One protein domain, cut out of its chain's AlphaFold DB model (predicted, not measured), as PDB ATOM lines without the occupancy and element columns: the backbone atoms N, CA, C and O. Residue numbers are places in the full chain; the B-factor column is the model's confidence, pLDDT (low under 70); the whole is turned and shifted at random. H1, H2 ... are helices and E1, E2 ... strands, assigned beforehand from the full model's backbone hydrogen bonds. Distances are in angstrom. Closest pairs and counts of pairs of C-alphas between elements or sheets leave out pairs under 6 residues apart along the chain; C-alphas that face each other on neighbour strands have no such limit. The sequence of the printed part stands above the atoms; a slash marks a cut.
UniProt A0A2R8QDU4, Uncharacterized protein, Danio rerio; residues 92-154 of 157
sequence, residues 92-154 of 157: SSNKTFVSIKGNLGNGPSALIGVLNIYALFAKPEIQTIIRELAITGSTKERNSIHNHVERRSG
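Overview. This is residues 92 to 154 of the 157 residues of an uncharacterized protein of Danio rerio (UniProt A0A2R8QDU4). A small strand hairpin, E1 and E2, makes one end of a loose model; H1 and H2 follow, and H3 folds back to meet H2 crosswise. At the other end residues 139 to 147 stick out. The 63 printed residues hold two named strands, then three named helices, under half in named elements: mixed class, one antiparallel sheet, E1 - E2. Radius of gyration of the C-alphas is 13.9 A; spans are 38 by 24 by 21 A.

Arrangement. Start at the hairpin of E1, residues 97 to 100, and E2, residues 103 to 106, where N 98 and O 105 are within hydrogen-bond range at 2.9 A. H1, residues 111 to 115, is close but not clearly touching H2, residues 126 to 134; their closest C-alphas, Val 114 and Ile 126, are 5.9 A apart. H2 touches H3, residues 145 to 153, about perpendicular at 79 degrees; their closest C-alphas, Thr 128 and Ser 153, are 5.0 A apart. Every O i to N i+4 pair is within range in H3, 4 of 5 in H2, 0 of 1 in H1, where 2 of 2 O i to N i+3 pairs are.

Along the chain. Find E1 beginning at C-alpha 97 (82.270, 63.126, 9.612); H2 runs 13.0 A, and H3 runs 11.6 A to C-alpha 153 (91.575, 65.278, 26.905).

Size, cuts and confidence. The farthest C-alphas, Ser 92 and Thr 139, are 39.0 A apart. The printed part has no cut and no long link; pLDDT is under 70 at residues 108 to 124 and 141.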
ATOM      1  N   SER A  92      77.172  70.139   3.849       79.59
ATOM      2  CA  SER A  92      78.639  70.189   3.913       79.59
ATOM      3  C   SER A  92      79.219  71.350   4.729       79.59
ATOM      4  O   SER A  92      80.417  71.325   4.986       79.59
ATOM      5  N   SER A  93      78.435  72.366   5.118       78.61
ATOM      6  CA  SER A  93      78.944  73.445   5.981       78.61
ATOM      7  C   SER A  93      78.917  73.072   7.463       78.61
ATOM      8  O   SER A  93      79.727  73.582   8.227       78.61
ATOM      9  N   ASN A  94      77.982  72.206   7.871       73.93
ATOM     10  CA  ASN A  94      77.686  71.956   9.289       73.93
ATOM     11  C   ASN A  94      78.038  70.541   9.751       73.93
ATOM     12  O   ASN A  94      78.035  70.274  10.953       73.93
ATOM     13  N   LYS A  95      78.275  69.613   8.819       74.20
ATOM     14  CA  LYS A  95      78.587  68.220   9.139       74.20
ATOM     15  C   LYS A  95      80.015  67.892   8.742       74.20
ATOM     16  O   LYS A  95      80.346  67.816   7.561       74.20
ATOM     17  N   THR A  96      80.839  67.639   9.747       77.42
ATOM     18  CA  THR A  96      82.109  66.933   9.589       77.42
ATOM     19  C   THR A  96      81.892  65.502  10.042       77.42
ATOM     20  O   THR A  96      81.324  65.283  11.108       77.42
ATOM     21  N   PHE A  97      82.323  64.534   9.240       80.84
ATOM     22  CA  PHE A  97      82.270  63.126   9.612       80.84
ATOM     23  C   PHE A  97      83.649  62.653  10.049       80.84
ATOM     24  O   PHE A  97      84.658  63.056   9.472       80.84
ATOM     25  N   VAL A  98      83.679  61.786  11.052       78.88
ATOM     26  CA  VAL A  98      84.896  61.134  11.530       78.88
ATOM     27  C   VAL A  98      84.695  59.629  11.398       78.88
ATOM     28  O   VAL A  98      83.633  59.109  11.744       78.88
ATOM     29  N   SER A  99      85.698  58.941  10.850       81.67
ATOM     30  CA  SER A  99      85.713  57.482  10.743       81.67
ATOM     31  C   SER A  99      86.607  56.902  11.835       81.67
ATOM     32  O   SER A  99      87.804  57.188  11.855       81.67
ATOM     33  N   ILE A 100      86.034  56.115  12.751       76.49
ATOM     34  CA  ILE A 100      86.754  55.452  13.852       76.49
ATOM     35  C   ILE A 100      86.329  53.984  13.895       76.49
ATOM     36  O   ILE A 100      85.141  53.677  13.955       76.49
ATOM     37  N   LYS A 101      87.308  53.067  13.852       79.13
ATOM     38  CA  LYS A 101      87.092  51.605  13.892       79.13
ATOM     39  C   LYS A 101      86.063  51.103  12.857       79.13
ATOM     40  O   LYS A 101      85.273  50.213  13.141       79.13
ATOM     41  N   GLY A 102      86.062  51.694  11.658       81.56
ATOM     42  CA  GLY A 102      85.146  51.334  10.567       81.56
ATOM     43  C   GLY A 102      83.756  51.974  10.645       81.56
ATOM     44  O   GLY A 102      82.987  51.848   9.696       81.56
ATOM     45  N   ASN A 103      83.441  52.706  11.718       77.30
ATOM     46  CA  ASN A 103      82.178  53.422  11.860       77.30
ATOM     47  C   ASN A 103      82.326  54.882  11.431       77.30
ATOM     48  O   ASN A 103      83.246  55.574  11.869       77.30
ATOM     49  N   LEU A 104      81.385  55.361  10.615       81.70
ATOM     50  CA  LEU A 104      81.285  56.762  10.217       81.70
ATOM     51  C   LEU A 104      80.283  57.481  11.125       81.70
ATOM     52  O   LEU A 104      79.090  57.182  11.094       81.70
ATOM     53  N   GLY A 105      80.753  58.439  11.920       74.40
ATOM     54  CA  GLY A 105      79.904  59.246  12.795       74.40
ATOM     55  C   GLY A 105      80.003  60.735  12.486       74.40
ATOM     56  O   GLY A 105      80.970  61.196  11.879       74.40
ATOM     57  N   ASN A 106      78.999  61.502  12.912       73.27
ATOM     58  CA  ASN A 106      79.109  62.960  12.932       73.27
ATOM     59  C   ASN A 106      80.134  63.362  14.000       73.27
ATOM     60  O   ASN A 106      80.099  62.840  15.110       73.27
ATOM     61  N   GLY A 107      81.007  64.307  13.677       70.86
ATOM     62  CA  GLY A 107      81.827  64.994  14.662       70.86
ATOM     63  C   GLY A 107      81.010  65.995  15.492       70.86
ATOM     64  O   GLY A 107      79.859  66.304  15.153       70.86
ATOM     65  N   PRO A 108      81.604  66.535  16.567       66.85
ATOM     66  CA  PRO A 108      80.991  67.581  17.372       66.85
ATOM     67  C   PRO A 108      80.775  68.865  16.565       66.85
ATOM     68  O   PRO A 108      81.731  69.542  16.202       66.85
ATOM     69  N   SER A 109      79.513  69.204  16.279       66.24
ATOM     70  CA  SER A 109      79.124  70.421  15.539       66.24
ATOM     71  C   SER A 109      78.481  71.506  16.413       66.24
ATOM     72  O   SER A 109      78.208  72.604  15.932       66.24
ATOM     73  N   ALA A 110      78.254  71.231  17.701       65.14
ATOM     74  CA  ALA A 110      77.695  72.178  18.665       65.14
ATOM     75  C   ALA A 110      78.078  71.790  20.102       65.14
ATOM     76  O   ALA A 110      78.388  70.631  20.367       65.14
ATOM     77  N   LEU A 111      77.964  72.734  21.046       62.16
ATOM     78  CA  LEU A 111      78.134  72.490  22.491       62.16
ATOM     79  C   LEU A 111      77.238  71.348  23.005       62.16
ATOM     80  O   LEU A 111      77.660  70.564  23.847       62.16
ATOM     81  N   ILE A 112      76.034  71.203  22.437       59.48
ATOM     82  CA  ILE A 112      75.100  70.101  22.741       59.48
ATOM     83  C   ILE A 112      75.709  68.738  22.379       59.48
ATOM     84  O   ILE A 112      75.437  67.736  23.031       59.48
ATOM     85  N   GLY A 113      76.583  68.707  21.375       58.00
ATOM     86  CA  GLY A 113      77.328  67.524  20.978       58.00
ATOM     87  C   GLY A 113      78.203  66.951  22.084       58.00
ATOM     88  O   GLY A 113      78.289  65.741  22.218       58.00
ATOM     89  N   VAL A 114      78.794  67.806  22.917       60.25
ATOM     90  CA  VAL A 114      79.696  67.388  24.002       60.25
ATOM     91  C   VAL A 114      78.956  66.614  25.102       60.25
ATOM     92  O   VAL A 114      79.535  65.785  25.802       60.25
ATOM     93  N   LEU A 115      77.654  66.862  25.255       58.58
ATOM     94  CA  LEU A 115      76.825  66.159  26.234       58.58
ATOM     95  C   LEU A 115      76.398  64.772  25.745       58.58
ATOM     96  O   LEU A 115      76.110  63.898  26.560       58.58
ATOM     97  N   ASN A 116      76.375  64.561  24.432       55.38
ATOM     98  CA  ASN A 116      76.052  63.267  23.863       55.38
ATOM     99  C   ASN A 116      77.320  62.426  23.762       55.38
ATOM    100  O   ASN A 116      78.351  62.875  23.263       55.38
ATOM    101  N   ILE A 117      77.227  61.167  24.186       55.63
ATOM    102  CA  ILE A 117      78.204  60.158  23.786       55.63
ATOM    103  C   ILE A 117      78.071  60.050  22.267       55.63
ATOM    104  O   ILE A 117      77.140  59.426  21.752       55.63
ATOM    105  N   TYR A 118      78.963  60.704  21.523       59.18
ATOM    106  CA  TYR A 118      79.145  60.350  20.127       59.18
ATOM    107  C   TYR A 118      79.510  58.872  20.114       59.18
ATOM    108  O   TYR A 118      80.427  58.468  20.823       59.18
ATOM    109  N   ALA A 119      78.825  58.076  19.292       60.47
ATOM    110  CA  ALA A 119      79.059  56.632  19.158       60.47
ATOM    111  C   ALA A 119      80.523  56.252  18.828       60.47
ATOM    112  O   ALA A 119      80.861  55.075  18.752       60.47
ATOM    113  N   LEU A 120      81.379  57.248  18.598       64.56
ATOM    114  CA  LEU A 120      82.788  57.120  18.282       64.56
ATOM    115  C   LEU A 120      83.720  57.135  19.509       64.56
ATOM    116  O   LEU A 120      84.863  56.706  19.362       64.56
ATOM    117  N   PHE A 121      83.273  57.594  20.685       68.24
ATOM    118  CA  PHE A 121      84.109  57.691  21.893       68.24
ATOM    119  C   PHE A 121      83.634  56.743  22.995       68.24
ATOM    120  O   PHE A 121      82.444  56.446  23.110       68.24
ATOM    121  N   ALA A 122      84.574  56.254  23.809       68.39
ATOM    122  CA  ALA A 122      84.272  55.311  24.886       68.39
ATOM    123  C   ALA A 122      83.674  56.011  26.117       68.39
ATOM    124  O   ALA A 122      82.991  55.374  26.921       68.39
ATOM    125  N   LYS A 123      83.936  57.314  26.277       67.71
ATOM    126  CA  LYS A 123      83.491  58.130  27.410       67.71
ATOM    127  C   LYS A 123      82.791  59.404  26.927       67.71
ATOM    128  O   LYS A 123      83.067  59.879  25.829       67.71
ATOM    129  N   PRO A 124      81.879  59.977  27.732       68.76
ATOM    130  CA  PRO A 124      81.275  61.261  27.407       68.76
ATOM    131  C   PRO A 124      82.319  62.387  27.487       68.76
ATOM    132  O   PRO A 124      83.011  62.539  28.497       68.76
ATOM    133  N   GLU A 125      82.363  63.227  26.451       70.28
ATOM    134  CA  GLU A 125      83.274  64.377  26.310       70.28
ATOM    135  C   GLU A 125      83.147  65.406  27.451       70.28
ATOM    136  O   GLU A 125      84.052  66.202  27.705       70.28
ATOM    137  N   ILE A 126      82.051  65.375  28.215       71.53
ATOM    138  CA  ILE A 126      81.884  66.230  29.396       71.53
ATOM    139  C   ILE A 126      82.998  66.029  30.436       71.53
ATOM    140  O   ILE A 126      83.408  66.992  31.084       71.53
ATOM    141  N   GLN A 127      83.535  64.809  30.579       73.01
ATOM    142  CA  GLN A 127      84.639  64.549  31.510       73.01
ATOM    143  C   GLN A 127      85.912  65.280  31.079       73.01
ATOM    144  O   GLN A 127      86.634  65.807  31.927       73.01
ATOM    145  N   THR A 128      86.153  65.357  29.772       73.49
ATOM    146  CA  THR A 128      87.245  66.130  29.179       73.49
ATOM    147  C   THR A 128      87.084  67.617  29.473       73.49
ATOM    148  O   THR A 128      88.033  68.244  29.930       73.49
ATOM    149  N   ILE A 129      85.878  68.177  29.319       75.57
ATOM    150  CA  ILE A 129      85.620  69.591  29.651       75.57
ATOM    151  C   ILE A 129      85.858  69.877  31.136       75.57
ATOM    152  O   ILE A 129      86.467  70.886  31.485       75.57
ATOM    153  N   ILE A 130      85.392  69.004  32.030       78.24
ATOM    154  CA  ILE A 130      85.587  69.203  33.472       78.24
ATOM    155  C   ILE A 130      87.083  69.158  33.815       78.24
ATOM    156  O   ILE A 130      87.567  69.999  34.573       78.24
ATOM    157  N   ARG A 131      87.833  68.218  33.228       78.23
ATOM    158  CA  ARG A 131      89.292  68.142  33.390       78.23
ATOM    159  C   ARG A 131      89.985  69.384  32.846       78.23
ATOM    160  O   ARG A 131      90.876  69.908  33.506       78.23
ATOM    161  N   GLU A 132      89.548  69.888  31.699       81.09
ATOM    162  CA  GLU A 132      90.106  71.074  31.051       81.09
ATOM    163  C   GLU A 132      90.122  72.302  31.973       81.09
ATOM    164  O   GLU A 132      91.098  73.055  31.979       81.09
ATOM    165  N   LEU A 133      89.081  72.467  32.799       82.76
ATOM    166  CA  LEU A 133      88.980  73.547  33.787       82.76
ATOM    167  C   LEU A 133      89.958  73.393  34.964       82.76
ATOM    168  O   LEU A 133      90.345  74.389  35.568       82.76
ATOM    169  N   ALA A 134      90.363  72.163  35.291       82.11
ATOM    170  CA  ALA A 134      91.261  71.863  36.407       82.11
ATOM    171  C   ALA A 134      92.747  71.808  36.002       82.11
ATOM    172  O   ALA A 134      93.628  71.803  36.862       82.11
ATOM    173  N   ILE A 135      93.053  71.742  34.703       81.06
ATOM    174  CA  ILE A 135      94.417  71.528  34.215       81.06
ATOM    175  C   ILE A 135      95.183  72.846  34.108       81.06
ATOM    176  O   ILE A 135      94.869  73.717  33.292       81.06
ATOM    177  N   THR A 136      96.289  72.938  34.846       76.31
ATOM    178  CA  THR A 136      97.224  74.062  34.764       76.31
ATOM    179  C   THR A 136      97.933  74.120  33.408       76.31
ATOM    180  O   THR A 136      98.138  73.109  32.722       76.31
ATOM    181  N   GLY A 137      98.333  75.326  33.000       77.44
ATOM    182  CA  GLY A 137      99.161  75.528  31.812       77.44
ATOM    183  C   GLY A 137     100.460  74.720  31.884       77.44
ATOM    184  O   GLY A 137     101.007  74.479  32.959       77.44
ATOM    185  N   SER A 138     100.958  74.271  30.734       76.24
ATOM    186  CA  SER A 138     102.268  73.624  30.672       76.24
ATOM    187  C   SER A 138     103.382  74.666  30.775       76.24
ATOM    188  O   SER A 138     103.353  75.643  30.035       76.24
ATOM    189  N   THR A 139     104.407  74.408  31.583       74.60
ATOM    190  CA  THR A 139     105.617  75.249  31.675       74.60
ATOM    191  C   THR A 139     106.671  74.934  30.606       74.60
ATOM    192  O   THR A 139     107.693  75.606  30.526       74.60
ATOM    193  N   LYS A 140     106.447  73.906  29.778       78.20
ATOM    194  CA  LYS A 140     107.373  73.502  28.710       78.20
ATOM    195  C   LYS A 140     107.260  74.442  27.506       78.20
ATOM    196  O   LYS A 140     106.168  74.604  26.968       78.20
ATOM    197  N   GLU A 141     108.392  74.966  27.036       69.45
ATOM    198  CA  GLU A 141     108.468  75.876  25.877       69.45
ATOM    199  C   GLU A 141     108.016  75.239  24.553       69.45
ATOM    200  O   GLU A 141     107.543  75.930  23.653       69.45
ATOM    201  N   ARG A 142     108.153  73.915  24.412       77.04
ATOM    202  CA  ARG A 142     107.731  73.165  23.222       77.04
ATOM    203  C   ARG A 142     106.987  71.907  23.639       77.04
ATOM    204  O   ARG A 142     107.586  70.967  24.153       77.04
ATOM    205  N   ASN A 143     105.687  71.879  23.374       78.69
ATOM    206  CA  ASN A 143     104.873  70.674  23.476       78.69
ATOM    207  C   ASN A 143     104.408  70.258  22.087       78.69
ATOM    208  O   ASN A 143     104.009  71.100  21.282       78.69
ATOM    209  N   SER A 144     104.441  68.954  21.814       87.66
ATOM    210  CA  SER A 144     103.749  68.410  20.649       87.66
ATOM    211  C   SER A 144     102.238  68.606  20.811       87.66
ATOM    212  O   SER A 144     101.723  68.656  21.934       87.66
ATOM    213  N   ILE A 145     101.517  68.688  19.689       86.35
ATOM    214  CA  ILE A 145     100.045  68.722  19.699       86.35
ATOM    215  C   ILE A 145      99.506  67.476  20.412       86.35
ATOM    216  O   ILE A 145      98.595  67.590  21.222       86.35
ATOM    217  N   HIS A 146     100.124  66.314  20.182       86.13
ATOM    218  CA  HIS A 146      99.765  65.067  20.852       86.13
ATOM    219  C   HIS A 146      99.840  65.188  22.381       86.13
ATOM    220  O   HIS A 146      98.826  65.011  23.042       86.13
ATOM    221  N   ASN A 147     100.980  65.612  22.941       84.39
ATOM    222  CA  ASN A 147     101.141  65.764  24.394       84.39
ATOM    223  C   ASN A 147     100.209  66.842  24.963       84.39
ATOM    224  O   ASN A 147      99.799  66.784  26.123       84.39
ATOM    225  N   HIS A 148      99.911  67.874  24.170       84.67
ATOM    226  CA  HIS A 148      98.971  68.911  24.566       84.67
ATOM    227  C   HIS A 148      97.550  68.352  24.703       84.67
ATOM    228  O   HIS A 148      96.905  68.627  25.715       84.67
ATOM    229  N   VAL A 149      97.100  67.570  23.716       84.29
ATOM    230  CA  VAL A 149      95.776  66.940  23.693       84.29
ATOM    231  C   VAL A 149      95.682  65.842  24.744       84.29
ATOM    232  O   VAL A 149      94.778  65.894  25.560       84.29
ATOM    233  N   GLU A 150      96.633  64.913  24.813       83.28
ATOM    234  CA  GLU A 150      96.619  63.808  25.781       83.28
ATOM    235  C   GLU A 150      96.535  64.320  27.225       83.28
ATOM    236  O   GLU A 150      95.747  63.832  28.032       83.28
ATOM    237  N   ARG A 151      97.288  65.373  27.555       81.06
ATOM    238  CA  ARG A 151      97.242  65.980  28.888       81.06
ATOM    239  C   ARG A 151      95.870  66.569  29.224       81.06
ATOM    240  O   ARG A 151      95.497  66.539  30.390       81.06
ATOM    241  N   ARG A 152      95.170  67.149  28.241       80.68
ATOM    242  CA  ARG A 152      93.909  67.903  28.408       80.68
ATOM    243  C   ARG A 152      92.667  67.029  28.279       80.68
ATOM    244  O   ARG A 152      91.761  67.106  29.103       80.68
ATOM    245  N   SER A 153      92.676  66.156  27.288       77.13
ATOM    246  CA  SER A 153      91.575  65.278  26.905       77.13
ATOM    247  C   SER A 153      91.737  63.842  27.398       77.13
ATOM    248  O   SER A 153      90.771  63.089  27.413       77.13
ATOM    249  N   GLY A 154      92.919  63.458  27.878       76.26
ATOM    250  CA  GLY A 154      93.237  62.062  28.163       76.26
ATOM    251  C   GLY A 154      93.472  61.258  26.885       76.26
ATOM    252  O   GLY A 154      93.511  61.806  25.781       76.26
TER     253      GLY A 154